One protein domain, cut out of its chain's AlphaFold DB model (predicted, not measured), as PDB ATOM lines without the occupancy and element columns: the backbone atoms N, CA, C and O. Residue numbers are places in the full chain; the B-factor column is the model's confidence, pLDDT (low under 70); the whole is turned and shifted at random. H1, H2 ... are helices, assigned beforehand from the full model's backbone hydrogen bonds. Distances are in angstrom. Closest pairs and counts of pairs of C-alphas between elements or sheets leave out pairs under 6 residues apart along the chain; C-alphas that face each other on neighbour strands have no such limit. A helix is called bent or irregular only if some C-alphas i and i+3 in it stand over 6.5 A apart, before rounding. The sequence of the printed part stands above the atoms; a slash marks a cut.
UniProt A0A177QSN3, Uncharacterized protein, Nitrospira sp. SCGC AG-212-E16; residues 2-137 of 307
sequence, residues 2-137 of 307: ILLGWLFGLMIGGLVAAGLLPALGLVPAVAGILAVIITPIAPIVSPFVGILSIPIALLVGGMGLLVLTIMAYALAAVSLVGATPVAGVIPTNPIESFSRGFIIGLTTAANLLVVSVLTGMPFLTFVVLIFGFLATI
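Overview. This is residues 2 to 137 of the 307 residues of an uncharacterized protein of Nitrospira sp. SCGC AG-212-E16 (UniProt A0A177QSN3). Three long helices, H1, H4 and H5, make an elongated up-and-down bundle, with H1 packed closely on H5, and H6 folds back along H5 on the side away from H4. The short helices H2 and H3 cover the later part of H1, and at the other end of the bundle residues 84 to 89, in the loop from H4 to H5, stick out. The printed part has 136 residues with six named helices, H1 to H6 in chain order, and no named strand; the class is all helix. It is compact, with a radius of gyration of the C-alphas of 16.4 A, and spans 53 by 31 by 23 A.

Arrangement. H1, residues 2 to 23, is the hub, touching four helices. With residues 11 to 18 it touches H2, residues 33 to 38, about perpendicular at 79 degrees; the closest C-alphas are those of Ala 18 and Ile 38, 6.1 A apart. With residues 15 to 23 it touches H3, residues 42 to 49, at a steep tilt of 48 degrees, the same way; the closest C-alphas, of Gly 19 and Val 45, are 5.8 A apart. With residues 13 to 23 it touches residues 54 to 65 of H4, residues 54 to 79, at a shallow tilt of 15 degrees, opposite ways; the closest C-alphas, of Ala 23 and Ile 54, are 5.4 A apart. H1 touches H5, residues 94 to 119, the same way at a shallow tilt of 34.7 degrees, only just short of steep; the closest C-alphas, of Gly 9 and Gly 105, are 4.0 A apart. H1, H4 and H5 form an up-and-down bundle, each running against the one before it. H4 and H5 are a helical hairpin, closest at the C-alphas of Ala 76 and Glu 96, 4.1 A apart. H5 and H6, residues 122 to 134, are another, at a shallow tilt of 12 degrees, with the C-alphas of Thr 108 and Gly 132 closest at 5.4 A. H4 and H6 are apart. In H4, H5 and H6 every O i to N i+4 pair is within hydrogen-bond range; H1 has 16 of 18, H2 1 of 2, and H3 1 of 4, with 2 of 5 O i to N i+3 pairs.

Along the chain. H1 begins at C-alpha 2, (187.202, 156.610, 246.763), and is 31.8 A long; it is only just irregular, with C-alphas 19 and 22 6.6 A apart. H2 is 9.0 A long and H3 10.2 A; H3 is irregular, with C-alphas 44 and 47 7.1 A apart. H4, 37.5 A long, begins at C-alpha 54, (175.769, 125.842, 241.465). H5 is 36.6 A long, and H6, 18.2 A, ends at C-alpha 134, (195.799, 151.468, 242.812).

Size, cuts and confidence. The two C-alphas farthest apart, of Ile 51 and Ala 87, are 55.1 A from each other. The printed part has no cut. The link from H4 to H5, 14 residues, is long. The mean pLDDT of the printed part is 83.1; residues 18 to 52 are under 70.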
ATOM      1  N   ILE A   2     186.983 157.739 247.702       96.38
ATOM      2  CA  ILE A   2     187.202 156.610 246.763       96.38
ATOM      3  C   ILE A   2     187.715 155.351 247.472       96.38
ATOM      4  O   ILE A   2     187.093 154.300 247.374       96.38
ATOM      5  N   LEU A   3     188.774 155.469 248.279       96.88
ATOM      6  CA  LEU A   3     189.297 154.336 249.049       96.88
ATOM      7  C   LEU A   3     188.254 153.711 249.996       96.88
ATOM      8  O   LEU A   3     188.180 152.495 250.122       96.88
ATOM      9  N   LEU A   4     187.425 154.538 250.641       97.25
ATOM     10  CA  LEU A   4     186.360 154.051 251.520       97.25
ATOM     11  C   LEU A   4     185.309 153.272 250.721       97.25
ATOM     12  O   LEU A   4     184.944 152.169 251.115       97.25
ATOM     13  N   GLY A   5     184.874 153.819 249.582       97.88
ATOM     14  CA  GLY A   5     183.988 153.127 248.651       97.88
ATOM     15  C   GLY A   5     184.569 151.784 248.227       97.88
ATOM     16  O   GLY A   5     183.887 150.773 248.323       97.88
ATOM     17  N   TRP A   6     185.849 151.752 247.856       97.94
ATOM     18  CA  TRP A   6     186.543 150.529 247.453       97.94
ATOM     19  C   TRP A   6     186.586 149.473 248.547       97.94
ATOM     20  O   TRP A   6     186.264 148.323 248.270       97.94
ATOM     21  N   LEU A   7     186.896 149.845 249.790       96.25
ATOM     22  CA  LEU A   7     186.856 148.912 250.919       96.25
ATOM     23  C   LEU A   7     185.450 148.332 251.123       96.25
ATOM     24  O   LEU A   7     185.305 147.125 251.313       96.25
ATOM     25  N   PHE A   8     184.410 149.168 251.031       95.94
ATOM     26  CA  PHE A   8     183.018 148.718 251.122       95.94
ATOM     27  C   PHE A   8     182.640 147.797 249.959       95.94
ATOM     28  O   PHE A   8     182.056 146.741 250.183       95.94
ATOM     29  N   GLY A   9     183.001 148.160 248.729       96.44
ATOM     30  CA  GLY A   9     182.749 147.348 247.541       96.44
ATOM     31  C   GLY A   9     183.472 146.008 247.610       96.44
ATOM     32  O   GLY A   9     182.870 144.974 247.347       96.44
ATOM     33  N   LEU A  10     184.735 146.004 248.044       93.75
ATOM     34  CA  LEU A  10     185.534 144.795 248.226       93.75
ATOM     35  C   LEU A  10     184.911 143.876 249.281       93.75
ATOM     36  O   LEU A  10     184.809 142.672 249.061       93.75
ATOM     37  N   MET A  11     184.459 144.441 250.405       89.75
ATOM     38  CA  MET A  11     183.775 143.694 251.459       89.75
ATOM     39  C   MET A  11     182.467 143.089 250.941       89.75
ATOM     40  O   MET A  11     182.301 141.877 251.015       89.75
ATOM     41  N   ILE A  12     181.561 143.897 250.377       89.50
ATOM     42  CA  ILE A  12     180.252 143.434 249.887       89.50
ATOM     43  C   ILE A  12     180.402 142.442 248.728       89.50
ATOM     44  O   ILE A  12     179.758 141.396 248.730       89.50
ATOM     45  N   GLY A  13     181.283 142.713 247.765       86.88
ATOM     46  CA  GLY A  13     181.590 141.772 246.689       86.88
ATOM     47  C   GLY A  13     182.201 140.478 247.231       86.88
ATOM     48  O   GLY A  13     181.852 139.394 246.771       86.88
ATOM     49  N   GLY A  14     183.030 140.580 248.274       81.12
ATOM     50  CA  GLY A  14     183.546 139.451 249.042       81.12
ATOM     51  C   GLY A  14     182.446 138.632 249.722       81.12
ATOM     52  O   GLY A  14     182.557 137.412 249.764       81.12
ATOM     53  N   LEU A  15     181.358 139.255 250.189       78.69
ATOM     54  CA  LEU A  15     180.185 138.548 250.731       78.69
ATOM     55  C   LEU A  15     179.447 137.760 249.671       78.69
ATOM     56  O   LEU A  15     179.123 136.591 249.883       78.69
ATOM     57  N   VAL A  16     179.198 138.404 248.532       80.38
ATOM     58  CA  VAL A  16     178.567 137.742 247.392       80.38
ATOM     59  C   VAL A  16     179.428 136.550 246.976       80.38
ATOM     60  O   VAL A  16     178.926 135.437 246.869       80.38
ATOM     61  N   ALA A  17     180.742 136.750 246.864       72.62
ATOM     62  CA  ALA A  17     181.717 135.710 246.560       72.62
ATOM     63  C   ALA A  17     181.757 134.572 247.598       72.62
ATOM     64  O   ALA A  17     181.757 133.396 247.232       72.62
ATOM     65  N   ALA A  18     181.754 134.902 248.889       66.69
ATOM     66  CA  ALA A  18     181.735 133.937 249.985       66.69
ATOM     67  C   ALA A  18     180.466 133.082 249.985       66.69
ATOM     68  O   ALA A  18     180.533 131.904 250.320       66.69
ATOM     69  N   GLY A  19     179.326 133.651 249.587       66.75
ATOM     70  CA  GLY A  19     178.088 132.899 249.393       66.75
ATOM     71  C   GLY A  19     178.151 131.919 248.221       66.75
ATOM     72  O   GLY A  19     177.516 130.872 248.265       66.75
ATOM     73  N   LEU A  20     178.948 132.216 247.190       69.56
ATOM     74  CA  LEU A  20     179.121 131.340 246.026       69.56
ATOM     75  C   LEU A  20     180.031 130.144 246.316       69.56
ATOM     76  O   LEU A  20     179.771 129.046 245.832       69.56
ATOM     77  N   LEU A  21     181.096 130.336 247.098       68.12
ATOM     78  CA  LEU A  21     182.135 129.322 247.314       68.12
ATOM     79  C   LEU A  21     181.601 127.970 247.842       68.12
ATOM     80  O   LEU A  21     181.919 126.944 247.235       68.12
ATOM     81  N   PRO A  22     180.751 127.911 248.888       63.53
ATOM     82  CA  PRO A  22     180.197 126.639 249.341       63.53
ATOM     83  C   PRO A  22     179.197 126.031 248.352       63.53
ATOM     84  O   PRO A  22     179.154 124.809 248.241       63.53
ATOM     85  N   ALA A  23     178.462 126.842 247.580       63.47
ATOM     86  CA  ALA A  23     177.594 126.323 246.520       63.47
ATOM     87  C   ALA A  23     178.411 125.625 245.422       63.47
ATOM     88  O   ALA A  23     177.969 124.617 244.882       63.47
ATOM     89  N   LEU A  24     179.625 126.111 245.142       63.00
ATOM     90  CA  LEU A  24     180.583 125.493 244.218       63.00
ATOM     91  C   LEU A  24     181.283 124.244 244.787       63.00
ATOM     92  O   LEU A  24     182.094 123.640 244.088       63.00
ATOM     93  N   GLY A  25     181.005 123.848 246.035       61.75
ATOM     94  CA  GLY A  25     181.747 122.782 246.719       61.75
ATOM     95  C   GLY A  25     183.195 123.170 247.041       61.75
ATOM     96  O   GLY A  25     184.031 122.306 247.298       61.75
ATOM     97  N   LEU A  26     183.507 124.470 247.019       60.22
ATOM     98  CA  LEU A  26     184.845 125.027 247.189       60.22
ATOM     99  C   LEU A  26     184.989 125.628 248.596       60.22
ATOM    100  O   LEU A  26     184.964 126.842 248.773       60.22
ATOM    101  N   VAL A  27     185.163 124.790 249.620       60.06
ATOM    102  CA  VAL A  27     185.592 125.228 250.967       60.06
ATOM    103  C   VAL A  27     186.678 124.267 251.465       60.06
ATOM    104  O   VAL A  27     186.414 123.066 251.433       60.06
ATOM    105  N   PRO A  28     187.869 124.687 251.958       50.56
ATOM    106  CA  PRO A  28     188.540 125.989 251.998       50.56
ATOM    107  C   PRO A  28     189.911 125.936 251.270       50.56
ATOM    108  O   PRO A  28     190.957 126.154 251.874       50.56
ATOM    109  N   ALA A  29     189.944 125.633 249.968       48.97
ATOM    110  CA  ALA A  29     191.193 125.721 249.190       48.97
ATOM    111  C   ALA A  29     191.582 127.178 248.845       48.97
ATOM    112  O   ALA A  29     192.704 127.447 248.423       48.97
ATOM    113  N   VAL A  30     190.683 128.142 249.080       50.56
ATOM    114  CA  VAL A  30     190.948 129.584 248.957       50.56
ATOM    115  C   VAL A  30     191.635 130.086 250.240       50.56
ATOM    116  O   VAL A  30     191.098 130.901 250.983       50.56
ATOM    117  N   ALA A  31     192.820 129.559 250.549       42.16
ATOM    118  CA  ALA A  31     193.550 129.825 251.798       42.16
ATOM    119  C   ALA A  31     194.357 131.151 251.803       42.16
ATOM    120  O   ALA A  31     195.257 131.333 252.617       42.16
ATOM    121  N   GLY A  32     194.070 132.078 250.881       59.00
ATOM    122  CA  GLY A  32     194.817 133.331 250.697       59.00
ATOM    123  C   GLY A  32     194.174 134.569 251.335       59.00
ATOM    124  O   GLY A  32     193.371 134.478 252.256       59.00
ATOM    125  N   ILE A  33     194.493 135.751 250.797       56.03
ATOM    126  CA  ILE A  33     194.027 137.073 251.273       56.03
ATOM    127  C   ILE A  33     192.492 137.159 251.398       56.03
ATOM    128  O   ILE A  33     191.981 137.820 252.302       56.03
ATOM    129  N   LEU A  34     191.748 136.445 250.545       58.66
ATOM    130  CA  LEU A  34     190.289 136.364 250.631       58.66
ATOM    131  C   LEU A  34     189.799 135.734 251.941       58.66
ATOM    132  O   LEU A  34     188.757 136.149 252.428       58.66
ATOM    133  N   ALA A  35     190.540 134.808 252.559       61.28
ATOM    134  CA  ALA A  35     190.154 134.230 253.845       61.28
ATOM    135  C   ALA A  35     190.062 135.309 254.934       61.28
ATOM    136  O   ALA A  35     189.089 135.343 255.670       61.28
ATOM    137  N   VAL A  36     190.985 136.276 254.971       61.91
ATOM    138  CA  VAL A  36     190.940 137.385 255.947       61.91
ATOM    139  C   VAL A  36     189.667 138.230 255.795       61.91
ATOM    140  O   VAL A  36     189.118 138.701 256.787       61.91
ATOM    141  N   ILE A  37     189.171 138.384 254.565       63.72
ATOM    142  CA  ILE A  37     187.946 139.139 254.260       63.72
ATOM    143  C   ILE A  37     186.694 138.289 254.536       63.72
ATOM    144  O   ILE A  37     185.703 138.789 255.060       63.72
ATOM    145  N   ILE A  38     186.738 136.998 254.204       62.47
ATOM    146  CA  ILE A  38     185.593 136.082 254.240       62.47
ATOM    147  C   ILE A  38     185.356 135.512 255.646       62.47
ATOM    148  O   ILE A  38     184.206 135.398 256.066       62.47
ATOM    149  N   THR A  39     186.408 135.167 256.392       65.38
ATOM    150  CA  THR A  39     186.331 134.533 257.721       65.38
ATOM    151  C   THR A  39     185.412 135.258 258.709       65.38
ATOM    152  O   THR A  39     184.593 134.569 259.319       65.38
ATOM    153  N   PRO A  40     185.459 136.596 258.873       64.00
ATOM    154  CA  PRO A  40     184.563 137.267 259.814       64.00
ATOM    155  C   PRO A  40     183.083 137.208 259.410       64.00
ATOM    156  O   PRO A  40     182.224 137.493 260.241       64.00
ATOM    157  N   ILE A  41     182.767 136.843 258.163       59.81
ATOM    158  CA  ILE A  41     181.420 137.000 257.603       59.81
ATOM    159  C   ILE A  41     180.809 135.678 257.122       59.81
ATOM    160  O   ILE A  41     179.590 135.565 256.991       59.81
ATOM    161  N   ALA A  42     181.626 134.637 256.971       61.09
ATOM    162  CA  ALA A  42     181.194 133.274 256.676       61.09
ATOM    163  C   ALA A  42     180.021 132.771 257.555       61.09
ATOM    164  O   ALA A  42     179.107 132.171 256.987       61.09
ATOM    165  N   PRO A  43     179.949 133.055 258.878       62.91
ATOM    166  CA  PRO A  43     178.831 132.601 259.717       62.91
ATOM    167  C   PRO A  43     177.473 133.233 259.371       62.91
ATOM    168  O   PRO A  43     176.436 132.656 259.681       62.91
ATOM    169  N   ILE A  44     177.463 134.417 258.743       64.25
ATOM    170  CA  ILE A  44     176.229 135.125 258.359       64.25
ATOM    171  C   ILE A  44     175.644 134.521 257.080       64.25
ATOM    172  O   ILE A  44     174.428 134.414 256.933       64.25
ATOM    173  N   VAL A  45     176.513 134.121 256.151       57.00
ATOM    174  CA  VAL A  45     176.109 133.658 254.819       57.00
ATOM    175  C   VAL A  45     175.844 132.149 254.808       57.00
ATOM    176  O   VAL A  45     174.949 131.695 254.098       57.00
ATOM    177  N   SER A  46     176.544 131.368 255.642       61.19
ATOM    178  CA  SER A  46     176.473 129.897 255.645       61.19
ATOM    179  C   SER A  46     175.071 129.274 255.751       61.19
ATOM    180  O   SER A  46     174.876 128.237 255.115       61.19
ATOM    181  N   PRO A  47     174.074 129.847 256.464       61.03
ATOM    182  CA  PRO A  47     172.735 129.252 256.542       61.03
ATOM    183  C   PRO A  47     171.992 129.231 255.199       61.03
ATOM    184  O   PRO A  47     171.104 128.408 255.000       61.03
ATOM    185  N   PHE A  48     172.349 130.125 254.275       56.88
ATOM    186  CA  PHE A  48     171.640 130.312 253.007       56.88
ATOM    187  C   PHE A  48     172.279 129.549 251.839       56.88
ATOM    188  O   PHE A  48     171.628 129.324 250.820       56.88
ATOM    189  N   VAL A  49     173.540 129.125 251.973       55.81
ATOM    190  CA  VAL A  49     174.312 128.544 250.861       55.81
ATOM    191  C   VAL A  49     174.022 127.058 250.644       55.81
ATOM    192  O   VAL A  49     174.055 126.590 249.511       55.81
ATOM    193  N   GLY A  50     173.662 126.317 251.696       55.16
ATOM    194  CA  GLY A  50     173.401 124.872 251.607       55.16
ATOM    195  C   GLY A  50     172.161 124.471 250.794       55.16
ATOM    196  O   GLY A  50     171.879 123.282 250.678       55.16
ATOM    197  N   ILE A  51     171.406 125.439 250.263       60.28
ATOM    198  CA  ILE A  51     170.104 125.221 249.611       60.28
ATOM    199  C   ILE A  51     170.181 125.429 248.085       60.28
ATOM    200  O   ILE A  51     169.321 124.944 247.352       60.28
ATOM    201  N   LEU A  52     171.204 126.126 247.573       63.56
ATOM    202  CA  LEU A  52     171.266 126.526 246.162       63.56
ATOM    203  C   LEU A  52     172.138 125.576 245.332       63.56
ATOM    204  O   LEU A  52     173.243 125.219 245.728       63.56
ATOM    205  N   SER A  53     171.670 125.217 244.133       74.56
ATOM    206  CA  SER A  53     172.525 124.566 243.134       74.56
ATOM    207  C   SER A  53     173.564 125.552 242.585       74.56
ATOM    208  O   SER A  53     173.337 126.763 242.577       74.56
ATOM    209  N   ILE A  54     174.687 125.038 242.068       70.44
ATOM    210  CA  ILE A  54     175.769 125.842 241.465       70.44
ATOM    211  C   ILE A  54     175.247 126.896 240.468       70.44
ATOM    212  O   ILE A  54     175.590 128.070 240.626       70.44
ATOM    213  N   PRO A  55     174.399 126.544 239.475       73.75
ATOM    214  CA  PRO A  55     173.903 127.527 238.515       73.75
ATOM    215  C   PRO A  55     173.064 128.626 239.169       73.75
ATOM    216  O   PRO A  55     173.175 129.788 238.789       73.75
ATOM    217  N   ILE A  56     172.249 128.275 240.170       75.56
ATOM    218  CA  ILE A  56     171.406 129.241 240.882       75.56
ATOM    219  C   ILE A  56     172.272 130.179 241.719       75.56
ATOM    220  O   ILE A  56     172.041 131.384 241.704       75.56
ATOM    221  N   ALA A  57     173.289 129.655 242.404       72.38
ATOM    222  CA  ALA A  57     174.217 130.477 243.164       72.38
ATOM    223  C   ALA A  57     174.918 131.486 242.245       72.38
ATOM    224  O   ALA A  57     174.821 132.686 242.491       72.38
ATOM    225  N   LEU A  58     175.533 131.027 241.147       76.38
ATOM    226  CA  LEU A  58     176.206 131.899 240.176       76.38
ATOM    227  C   LEU A  58     175.265 132.962 239.594       76.38
ATOM    228  O   LEU A  58     175.656 134.124 239.489       76.38
ATOM    229  N   LEU A  59     174.022 132.588 239.273       81.81
ATOM    230  CA  LEU A  59     173.003 133.525 238.804       81.81
ATOM    231  C   LEU A  59     172.679 134.584 239.864       81.81
ATOM    232  O   LEU A  59     172.713 135.773 239.564       81.81
ATOM    233  N   VAL A  60     172.393 134.176 241.103       81.31
ATOM    234  CA  VAL A  60     172.056 135.095 242.203       81.31
ATOM    235  C   VAL A  60     173.227 136.023 242.517       81.31
ATOM    236  O   VAL A  60     173.026 137.228 242.656       81.31
ATOM    237  N   GLY A  61     174.451 135.497 242.581       82.81
ATOM    238  CA  GLY A  61     175.646 136.299 242.827       82.81
ATOM    239  C   GLY A  61     175.930 137.286 241.696       82.81
ATOM    240  O   GLY A  61     176.149 138.468 241.957       82.81
ATOM    241  N   GLY A  62     175.850 136.836 240.442       87.06
ATOM    242  CA  GLY A  62     175.999 137.699 239.268       87.06
ATOM    243  C   GLY A  62     174.943 138.804 239.214       87.06
ATOM    244  O   GLY A  62     175.287 139.971 239.038       87.06
ATOM    245  N   MET A  63     173.672 138.467 239.451       87.81
ATOM    246  CA  MET A  63     172.577 139.443 239.513       87.81
ATOM    247  C   MET A  63     172.740 140.421 240.679       87.81
ATOM    248  O   MET A  63     172.496 141.613 240.511       87.81
ATOM    249  N   GLY A  64     173.192 139.952 241.845       89.69
ATOM    250  CA  GLY A  64     173.493 140.810 242.989       89.69
ATOM    251  C   GLY A  64     174.586 141.832 242.671       89.69
ATOM    252  O   GLY A  64     174.401 143.024 242.911       89.69
ATOM    253  N   LEU A  65     175.692 141.390 242.062       92.50
ATOM    254  CA  LEU A  65     176.764 142.284 241.606       92.50
ATOM    255  C   LEU A  65     176.268 143.291 240.563       92.50
ATOM    256  O   LEU A  65     176.600 144.473 240.660       92.50
ATOM    257  N   LEU A  66     175.448 142.855 239.601       94.56
ATOM    258  CA  LEU A  66     174.845 143.736 238.601       94.56
ATOM    259  C   LEU A  66     173.983 144.822 239.259       94.56
ATOM    260  O   LEU A  66     174.195 146.004 238.999       94.56
ATOM    261  N   VAL A  67     173.058 144.448 240.149       95.75
ATOM    262  CA  VAL A  67     172.173 145.398 240.848       95.75
ATOM    263  C   VAL A  67     172.976 146.400 241.673       95.75
ATOM    264  O   VAL A  67     172.726 147.603 241.591       95.75
ATOM    265  N   LEU A  68     173.978 145.940 242.427       96.44
ATOM    266  CA  LEU A  68     174.837 146.824 243.219       96.44
ATOM    267  C   LEU A  68     175.641 147.788 242.337       96.44
ATOM    268  O   LEU A  68     175.793 148.959 242.689       96.44
ATOM    269  N   THR A  69     176.109 147.321 241.177       97.81
ATOM    270  CA  THR A  69     176.802 148.165 240.193       97.81
ATOM    271  C   THR A  69     175.854 149.215 239.611       97.81
ATOM    272  O   THR A  69     176.226 150.384 239.559       97.81
ATOM    273  N   ILE A  70     174.615 148.845 239.254       97.69
ATOM    274  CA  ILE A  70     173.575 149.780 238.782       97.69
ATOM    275  C   ILE A  70     173.301 150.857 239.830       97.69
ATOM    276  O   ILE A  70     173.289 152.042 239.505       97.69
ATOM    277  N   MET A  71     173.107 150.470 241.093       97.75
ATOM    278  CA  MET A  71     172.832 151.420 242.174       97.75
ATOM    279  C   MET A  71     173.980 152.416 242.354       97.75
ATOM    280  O   MET A  71     173.743 153.620 242.437       97.75
ATOM    281  N   ALA A  72     175.223 151.933 242.384       98.00
ATOM    282  CA  ALA A  72     176.389 152.795 242.526       98.00
ATOM    283  C   ALA A  72     176.593 153.702 241.304       98.00
ATOM    284  O   ALA A  72     176.861 154.891 241.473       98.00
ATOM    285  N   TYR A  73     176.394 153.180 240.090       98.06
ATOM    286  CA  TYR A  73     176.427 153.957 238.849       98.06
ATOM    287  C   TYR A  73     175.391 155.084 238.884       98.06
ATOM    288  O   TYR A  73     175.730 156.246 238.671       98.06
ATOM    289  N   ALA A  74     174.139 154.764 239.219       96.88
ATOM    290  CA  ALA A  74     173.057 155.738 239.302       96.88
ATOM    291  C   ALA A  74     173.334 156.810 240.366       96.88
ATOM    292  O   ALA A  74     173.164 157.995 240.093       96.88
ATOM    293  N   LEU A  75     173.819 156.421 241.552       97.12
ATOM    294  CA  LEU A  75     174.210 157.368 242.601       97.12
ATOM    295  C   LEU A  75     175.336 158.300 242.142       97.12
ATOM    296  O   LEU A  75     175.261 159.504 242.384       97.12
ATOM    297  N   ALA A  76     176.360 157.764 241.470       96.44
ATOM    298  CA  ALA A  76     177.439 158.574 240.914       96.44
ATOM    299  C   ALA A  76     176.894 159.570 239.884       96.44
ATOM    300  O   ALA A  76     177.089 160.776 240.032       96.44
ATOM    301  N   ALA A  77     176.125 159.079 238.912       94.88
ATOM    302  CA  ALA A  77     175.558 159.883 237.841       94.88
ATOM    303  C   ALA A  77     174.629 160.996 238.359       94.88
ATOM    304  O   ALA A  77     174.765 162.146 237.952       94.88
ATOM    305  N   VAL A  78     173.718 160.679 239.287       94.69
ATOM    306  CA  VAL A  78     172.787 161.654 239.885       94.69
ATOM    307  C   VAL A  78     173.535 162.711 240.691       94.69
ATOM    308  O   VAL A  78     173.182 163.886 240.632       94.69
ATOM    309  N   SER A  79     174.596 162.333 241.409       95.19
ATOM    310  CA  SER A  79     175.371 163.290 242.211       95.19
ATOM    311  C   SER A  79     176.115 164.340 241.375       95.19
ATOM    312  O   SER A  79     176.538 165.361 241.913       95.19
ATOM    313  N   LEU A  80     176.283 164.096 240.072       93.12
ATOM    314  CA  LEU A  80     176.923 165.016 239.132       93.12
ATOM    315  C   LEU A  80     175.917 165.885 238.365       93.12
ATOM    316  O   LEU A  80     176.325 166.775 237.618       93.12
ATOM    317  N   VAL A  81     174.610 165.678 238.553       89.81
ATOM    318  CA  VAL A  81     173.578 166.514 237.929       89.81
ATOM    319  C   VAL A  81     173.736 167.958 238.405       89.81
ATOM    320  O   VAL A  81     173.736 168.241 239.600       89.81
ATOM    321  N   GLY A  82     173.873 168.881 237.452       85.50
ATOM    322  CA  GLY A  82     174.073 170.305 237.734       85.50
ATOM    323  C   GLY A  82     175.507 170.693 238.112       85.50
ATOM    324  O   GLY A  82     175.757 171.866 238.393       85.50
ATOM    325  N   ALA A  83     176.464 169.757 238.096       89.00
ATOM    326  CA  ALA A  83     177.872 170.094 238.266       89.00
ATOM    327  C   ALA A  83     178.337 170.995 237.110       89.00
ATOM    328  O   ALA A  83     178.158 170.669 235.939       89.00
ATOM    329  N   THR A  84     178.933 172.141 237.444       88.38
ATOM    330  CA  THR A  84     179.470 173.077 236.449       88.38
ATOM    331  C   THR A  84     180.953 172.779 236.222       88.38
ATOM    332  O   THR A  84     181.733 172.909 237.171       88.38
ATOM    333  N   PRO A  85     181.372 172.386 235.006       89.00
ATOM    334  CA  PRO A  85     182.776 172.120 234.721       89.00
ATOM    335  C   PRO A  85     183.618 173.398 234.808       89.00
ATOM    336  O   PRO A  85     183.247 174.436 234.259       89.00
ATOM    337  N   VAL A  86     184.788 173.318 235.442       86.81
ATOM    338  CA  VAL A  86     185.771 174.411 235.494       86.81
ATOM    339  C   VAL A  86     186.969 174.010 234.647       86.81
ATOM    340  O   VAL A  86     187.637 173.025 234.942       86.81
ATOM    341  N   ALA A  87     187.225 174.753 233.567       85.12
ATOM    342  CA  ALA A  87     188.238 174.398 232.565       85.12
ATOM    343  C   ALA A  87     188.064 172.967 232.001       85.12
ATOM    344  O   ALA A  87     189.042 172.263 231.761       85.12
ATOM    345  N   GLY A  88     186.812 172.533 231.812       86.06
ATOM    346  CA  GLY A  88     186.459 171.182 231.353       86.06
ATOM    347  C   GLY A  88     186.405 170.131 232.467       86.06
ATOM    348  O   GLY A  88     185.759 169.107 232.297       86.06
ATOM    349  N   VAL A  89     186.982 170.395 233.640       90.56
ATOM    350  CA  VAL A  89     186.978 169.452 234.764       90.56
ATOM    351  C   VAL A  89     185.642 169.504 235.499       90.56
ATOM    352  O   VAL A  89     185.288 170.538 236.068       90.56
ATOM    353  N   ILE A  90     184.926 168.383 235.552       92.38
ATOM    354  CA  ILE A  90     183.763 168.196 236.423       92.38
ATOM    355  C   ILE A  90     184.267 168.014 237.865       92.38
ATOM    356  O   ILE A  90     185.026 167.073 238.129       92.38
ATOM    357  N   PRO A  91     183.865 168.875 238.819       90.12
ATOM    358  CA  PRO A  91     184.255 168.719 240.216       90.12
ATOM    359  C   PRO A  91     183.737 167.397 240.789       90.12
ATOM    360  O   PRO A  91     182.535 167.125 240.760       90.12
ATOM    361  N   THR A  92     184.635 166.580 241.341       88.62
ATOM    362  CA  THR A  92     184.232 165.361 242.046       88.62
ATOM    363  C   THR A  92     183.587 165.720 243.382       88.62
ATOM    364  O   THR A  92     184.027 166.628 244.090       88.62
ATOM    365  N   ASN A  93     182.528 165.000 243.744       93.38
ATOM    366  CA  ASN A  93     181.875 165.137 245.041       93.38
ATOM    367  C   ASN A  93     182.034 163.838 245.861       93.38
ATOM    368  O   ASN A  93     182.348 162.782 245.304       93.38
ATOM    369  N   PRO A  94     181.822 163.876 247.190       96.69
ATOM    370  CA  PRO A  94     181.994 162.706 248.050       96.69
ATOM    371  C   PRO A  94     181.158 161.477 247.660       96.69
ATOM    372  O   PRO A  94     181.646 160.360 247.843       96.69
ATOM    373  N   ILE A  95     179.937 161.675 247.146       97.44
ATOM    374  CA  ILE A  95     179.016 160.598 246.747       97.44
ATOM    375  C   ILE A  95     179.542 159.922 245.487       97.44
ATOM    376  O   ILE A  95     179.734 158.711 245.494       97.44
ATOM    377  N   GLU A  96     179.848 160.699 244.448       96.62
ATOM    378  CA  GLU A  96     180.473 160.202 243.222       96.62
ATOM    379  C   GLU A  96     181.744 159.413 243.548       96.62
ATOM    380  O   GLU A  96     181.868 158.246 243.185       96.62
ATOM    381  N   SER A  97     182.654 160.019 244.312       97.19
ATOM    382  CA  SER A  97     183.927 159.397 244.659       97.19
ATOM    383  C   SER A  97     183.734 158.090 245.430       97.19
ATOM    384  O   SER A  97     184.446 157.120 245.177       97.19
ATOM    385  N   PHE A  98     182.782 158.038 246.366       98.31
ATOM    386  CA  PHE A  98     182.439 156.801 247.068       98.31
ATOM    387  C   PHE A  98     181.880 155.746 246.105       98.31
ATOM    388  O   PHE A  98     182.384 154.627 246.093       98.31
ATOM    389  N   SER A  99     180.899 156.096 245.273       98.31
ATOM    390  CA  SER A  99     180.282 155.185 244.304       98.31
ATOM    391  C   SER A  99     181.289 154.626 243.303       98.31
ATOM    392  O   SER A  99     181.295 153.424 243.042       98.31
ATOM    393  N   ARG A 100     182.198 155.467 242.798       97.69
ATOM    394  CA  ARG A 100     183.300 155.049 241.926       97.69
ATOM    395  C   ARG A 100     184.182 154.014 242.609       97.69
ATOM    396  O   ARG A 100     184.401 152.934 242.069       97.69
ATOM    397  N   GLY A 101     184.643 154.328 243.820       98.06
ATOM    398  CA  GLY A 101     185.424 153.399 244.628       98.06
ATOM    399  C   GLY A 101     184.687 152.084 244.856       98.06
ATOM    400  O   GLY A 101     185.267 151.019 244.680       98.06
ATOM    401  N   PHE A 102     183.399 152.153 245.190       98.56
ATOM    402  CA  PHE A 102     182.553 150.990 245.439       98.56
ATOM    403  C   PHE A 102     182.456 150.062 244.230       98.56
ATOM    404  O   PHE A 102     182.649 148.858 244.388       98.56
ATOM    405  N   ILE A 103     182.265 150.600 243.022       98.50
ATOM    406  CA  ILE A 103     182.256 149.800 241.787       98.50
ATOM    407  C   ILE A 103     183.613 149.120 241.564       98.50
ATOM    408  O   ILE A 103     183.656 147.913 241.328       98.50
ATOM    409  N   ILE A 104     184.725 149.852 241.719       98.50
ATOM    410  CA  ILE A 104     186.079 149.275 241.615       98.50
ATOM    411  C   ILE A 104     186.253 148.144 242.642       98.50
ATOM    412  O   ILE A 104     186.789 147.085 242.321       98.50
ATOM    413  N   GLY A 105     185.775 148.336 243.874       97.94
ATOM    414  CA  GLY A 105     185.833 147.337 244.944       97.94
ATOM    415  C   GLY A 105     185.041 146.068 244.622       97.94
ATOM    416  O   GLY A 105     185.578 144.969 244.761       97.94
ATOM    417  N   LEU A 106     183.801 146.208 244.136       96.88
ATOM    418  CA  LEU A 106     182.962 145.080 243.707       96.88
ATOM    419  C   LEU A 106     183.637 144.276 242.591       96.88
ATOM    420  O   LEU A 106     183.739 143.051 242.676       96.88
ATOM    421  N   THR A 107     184.143 144.970 241.574       97.00
ATOM    422  CA  THR A 107     184.838 144.355 240.438       97.00
ATOM    423  C   THR A 107     186.131 143.678 240.872       97.00
ATOM    424  O   THR A 107     186.407 142.553 240.452       97.00
ATOM    425  N   THR A 108     186.889 144.302 241.776       96.75
ATOM    426  CA  THR A 108     188.091 143.703 242.370       96.75
ATOM    427  C   THR A 108     187.736 142.405 243.094       96.75
ATOM    428  O   THR A 108     188.372 141.385 242.844       96.75
ATOM    429  N   ALA A 109     186.696 142.396 243.934       93.94
ATOM    430  CA  ALA A 109     186.266 141.199 244.660       93.94
ATOM    431  C   ALA A 109     185.834 140.058 243.727       93.94
ATOM    432  O   ALA A 109     186.232 138.910 243.930       93.94
ATOM    433  N   ALA A 110     185.054 140.369 242.689       92.25
ATOM    434  CA  ALA A 110     184.597 139.380 241.718       92.25
ATOM    435  C   ALA A 110     185.766 138.783 240.913       92.25
ATOM    436  O   ALA A 110     185.873 137.561 240.786       92.25
ATOM    437  N   ASN A 111     186.692 139.629 240.445       93.75
ATOM    438  CA  ASN A 111     187.919 139.182 239.784       93.75
ATOM    439  C   ASN A 111     188.766 138.305 240.709       93.75
ATOM    440  O   ASN A 111     189.227 137.245 240.292       93.75
ATOM    441  N   LEU A 112     188.947 138.718 241.968       91.38
ATOM    442  CA  LEU A 112     189.705 137.956 242.958       91.38
ATOM    443  C   LEU A 112     189.120 136.568 243.155       91.38
ATOM    444  O   LEU A 112     189.871 135.600 243.095       91.38
ATOM    445  N   LEU A 113     187.806 136.458 243.368       86.44
ATOM    446  CA  LEU A 113     187.136 135.170 243.522       86.44
ATOM    447  C   LEU A 113     187.429 134.256 242.332       86.44
ATOM    448  O   LEU A 113     187.934 133.150 242.516       86.44
ATOM    449  N   VAL A 114     187.126 134.722 241.121       87.25
ATOM    450  CA  VAL A 114     187.216 133.882 239.925       87.25
ATOM    451  C   VAL A 114     188.670 133.513 239.631       87.25
ATOM    452  O   VAL A 114     188.955 132.340 239.411       87.25
ATOM    453  N   VAL A 115     189.615 134.455 239.720       88.75
ATOM    454  CA  VAL A 115     191.049 134.154 239.549       88.75
ATOM    455  C   VAL A 115     191.534 133.172 240.616       88.75
ATOM    456  O   VAL A 115     192.273 132.243 240.289       88.75
ATOM    457  N   SER A 116     191.105 133.328 241.873       84.56
ATOM    458  CA  SER A 116     191.497 132.421 242.962       84.56
ATOM    459  C   SER A 116     191.005 131.002 242.706       84.56
ATOM    460  O   SER A 116     191.759 130.055 242.897       84.56
ATOM    461  N   VAL A 117     189.758 130.858 242.252       81.88
ATOM    462  CA  VAL A 117     189.137 129.559 241.962       81.88
ATOM    463  C   VAL A 117     189.754 128.902 240.728       81.88
ATOM    464  O   VAL A 117     190.067 127.718 240.769       81.88
ATOM    465  N   LEU A 118     189.948 129.654 239.640       83.69
ATOM    466  CA  LEU A 118     190.442 129.100 238.377       83.69
ATOM    467  C   LEU A 118     191.929 128.752 238.418       83.69
ATOM    468  O   LEU A 118     192.347 127.782 237.794       83.69
ATOM    469  N   THR A 119     192.734 129.560 239.111       85.94
ATOM    470  CA  THR A 119     194.198 129.424 239.063       85.94
ATOM    471  C   THR A 119     194.783 128.819 240.330       85.94
ATOM    472  O   THR A 119     195.845 128.207 240.272       85.94
ATOM    473  N   GLY A 120     194.149 129.027 241.488       80.12
ATOM    474  CA  GLY A 120     194.727 128.677 242.786       80.12
ATOM    475  C   GLY A 120     196.030 129.419 243.120       80.12
ATOM    476  O   GLY A 120     196.685 129.056 244.091       80.12
ATOM    477  N   MET A 121     196.436 130.434 242.343       84.56
ATOM    478  CA  MET A 121     197.731 131.111 242.480       84.56
ATOM    479  C   MET A 121     197.616 132.385 243.332       84.56
ATOM    480  O   MET A 121     197.127 133.404 242.831       84.56
ATOM    481  N   PRO A 122     198.146 132.417 244.574       85.06
ATOM    482  CA  PRO A 122     198.036 133.592 245.442       85.06
ATOM    483  C   PRO A 122     198.656 134.848 244.827       85.06
ATOM    484  O   PRO A 122     198.116 135.941 244.973       85.06
ATOM    485  N   PHE A 123     199.750 134.694 244.078       89.38
ATOM    486  CA  PHE A 123     200.409 135.803 243.395       89.38
ATOM    487  C   PHE A 123     199.474 136.538 242.422       89.38
ATOM    488  O   PHE A 123     199.380 137.760 242.483       89.38
ATOM    489  N   LEU A 124     198.725 135.817 241.578       89.25
ATOM    490  CA  LEU A 124     197.801 136.444 240.626       89.25
ATOM    491  C   LEU A 124     196.660 137.166 241.345       89.25
ATOM    492  O   LEU A 124     196.288 138.272 240.964       89.25
ATOM    493  N   THR A 125     196.155 136.592 242.437       88.75
ATOM    494  CA  THR A 125     195.134 137.251 243.264       88.75
ATOM    495  C   THR A 125     195.673 138.535 243.897       88.75
ATOM    496  O   THR A 125     195.009 139.565 243.884       88.75
ATOM    497  N   PHE A 126     196.919 138.529 244.370       91.69
ATOM    498  CA  PHE A 126     197.555 139.722 244.918       91.69
ATOM    499  C   PHE A 126     197.728 140.821 243.863       91.69
ATOM    500  O   PHE A 126     197.456 141.986 244.151       91.69
ATOM    501  N   VAL A 127     198.095 140.457 242.628       94.69
ATOM    502  CA  VAL A 127     198.163 141.397 241.497       94.69
ATOM    503  C   VAL A 127     196.797 142.036 241.235       94.69
ATOM    504  O   VAL A 127     196.710 143.261 241.176       94.69
ATOM    505  N   VAL A 128     195.718 141.247 241.157       94.88
ATOM    506  CA  VAL A 128     194.349 141.771 240.971       94.88
ATOM    507  C   VAL A 128     193.967 142.741 242.092       94.88
ATOM    508  O   VAL A 128     193.458 143.829 241.818       94.88
ATOM    509  N   LEU A 129     194.245 142.378 243.350       95.50
ATOM    510  CA  LEU A 129     193.947 143.222 244.509       95.50
ATOM    511  C   LEU A 129     194.695 144.556 244.440       95.50
ATOM    512  O   LEU A 129     194.083 145.605 244.635       95.50
ATOM    513  N   ILE A 130     196.002 144.521 244.157       97.06
ATOM    514  CA  ILE A 130     196.827 145.728 244.048       97.06
ATOM    515  C   ILE A 130     196.313 146.620 242.931       97.06
ATOM    516  O   ILE A 130     196.133 147.809 243.159       97.06
ATOM    517  N   PHE A 131     196.072 146.088 241.735       97.19
ATOM    518  CA  PHE A 131     195.665 146.926 240.610       97.19
ATOM    519  C   PHE A 131     194.291 147.558 240.826       97.19
ATOM    520  O   PHE A 131     194.128 148.739 240.518       97.19
ATOM    521  N   GLY A 132     193.356 146.826 241.441       96.12
ATOM    522  CA  GLY A 132     192.080 147.378 241.891       96.12
ATOM    523  C   GLY A 132     192.247 148.472 242.950       96.12
ATOM    524  O   GLY A 132     191.630 149.528 242.852       96.12
ATOM    525  N   PHE A 133     193.126 148.270 243.935       97.50
ATOM    526  CA  PHE A 133     193.444 149.283 244.948       97.50
ATOM    527  C   PHE A 133     194.097 150.533 244.340       97.50
ATOM    528  O   PHE A 133     193.689 151.653 244.642       97.50
ATOM    529  N   LEU A 134     195.081 150.365 243.455       98.00
ATOM    530  CA  LEU A 134     195.799 151.468 242.812       98.00
ATOM    531  C   LEU A 134     194.878 152.340 241.945       98.00
ATOM    532  O   LEU A 134     195.092 153.549 241.889       98.00
ATOM    533  N   ALA A 135     193.808 151.776 241.367       97.25
ATOM    534  CA  ALA A 135     192.791 152.538 240.631       97.25
ATOM    535  C   ALA A 135     192.086 153.589 241.509       97.25
ATOM    536  O   ALA A 135     191.513 154.551 241.005       97.25
ATOM    537  N   THR A 136     192.129 153.423 242.836       96.94
ATOM    538  CA  THR A 136     191.505 154.344 243.798       96.94
ATOM    539  C   THR A 136     192.381 155.542 244.159       96.94
ATOM    540  O   THR A 136     191.916 156.442 244.863       96.94
ATOM    541  N   ILE A 137     193.638 155.560 243.699       97.06
ATOM    542  CA  ILE A 137     194.635 156.591 243.987       97.06
ATOM    543  C   ILE A 137     194.772 157.474 242.736       97.06
ATOM    544  O   ILE A 137     195.473 157.082 241.804       97.06
TER     545      ILE A 137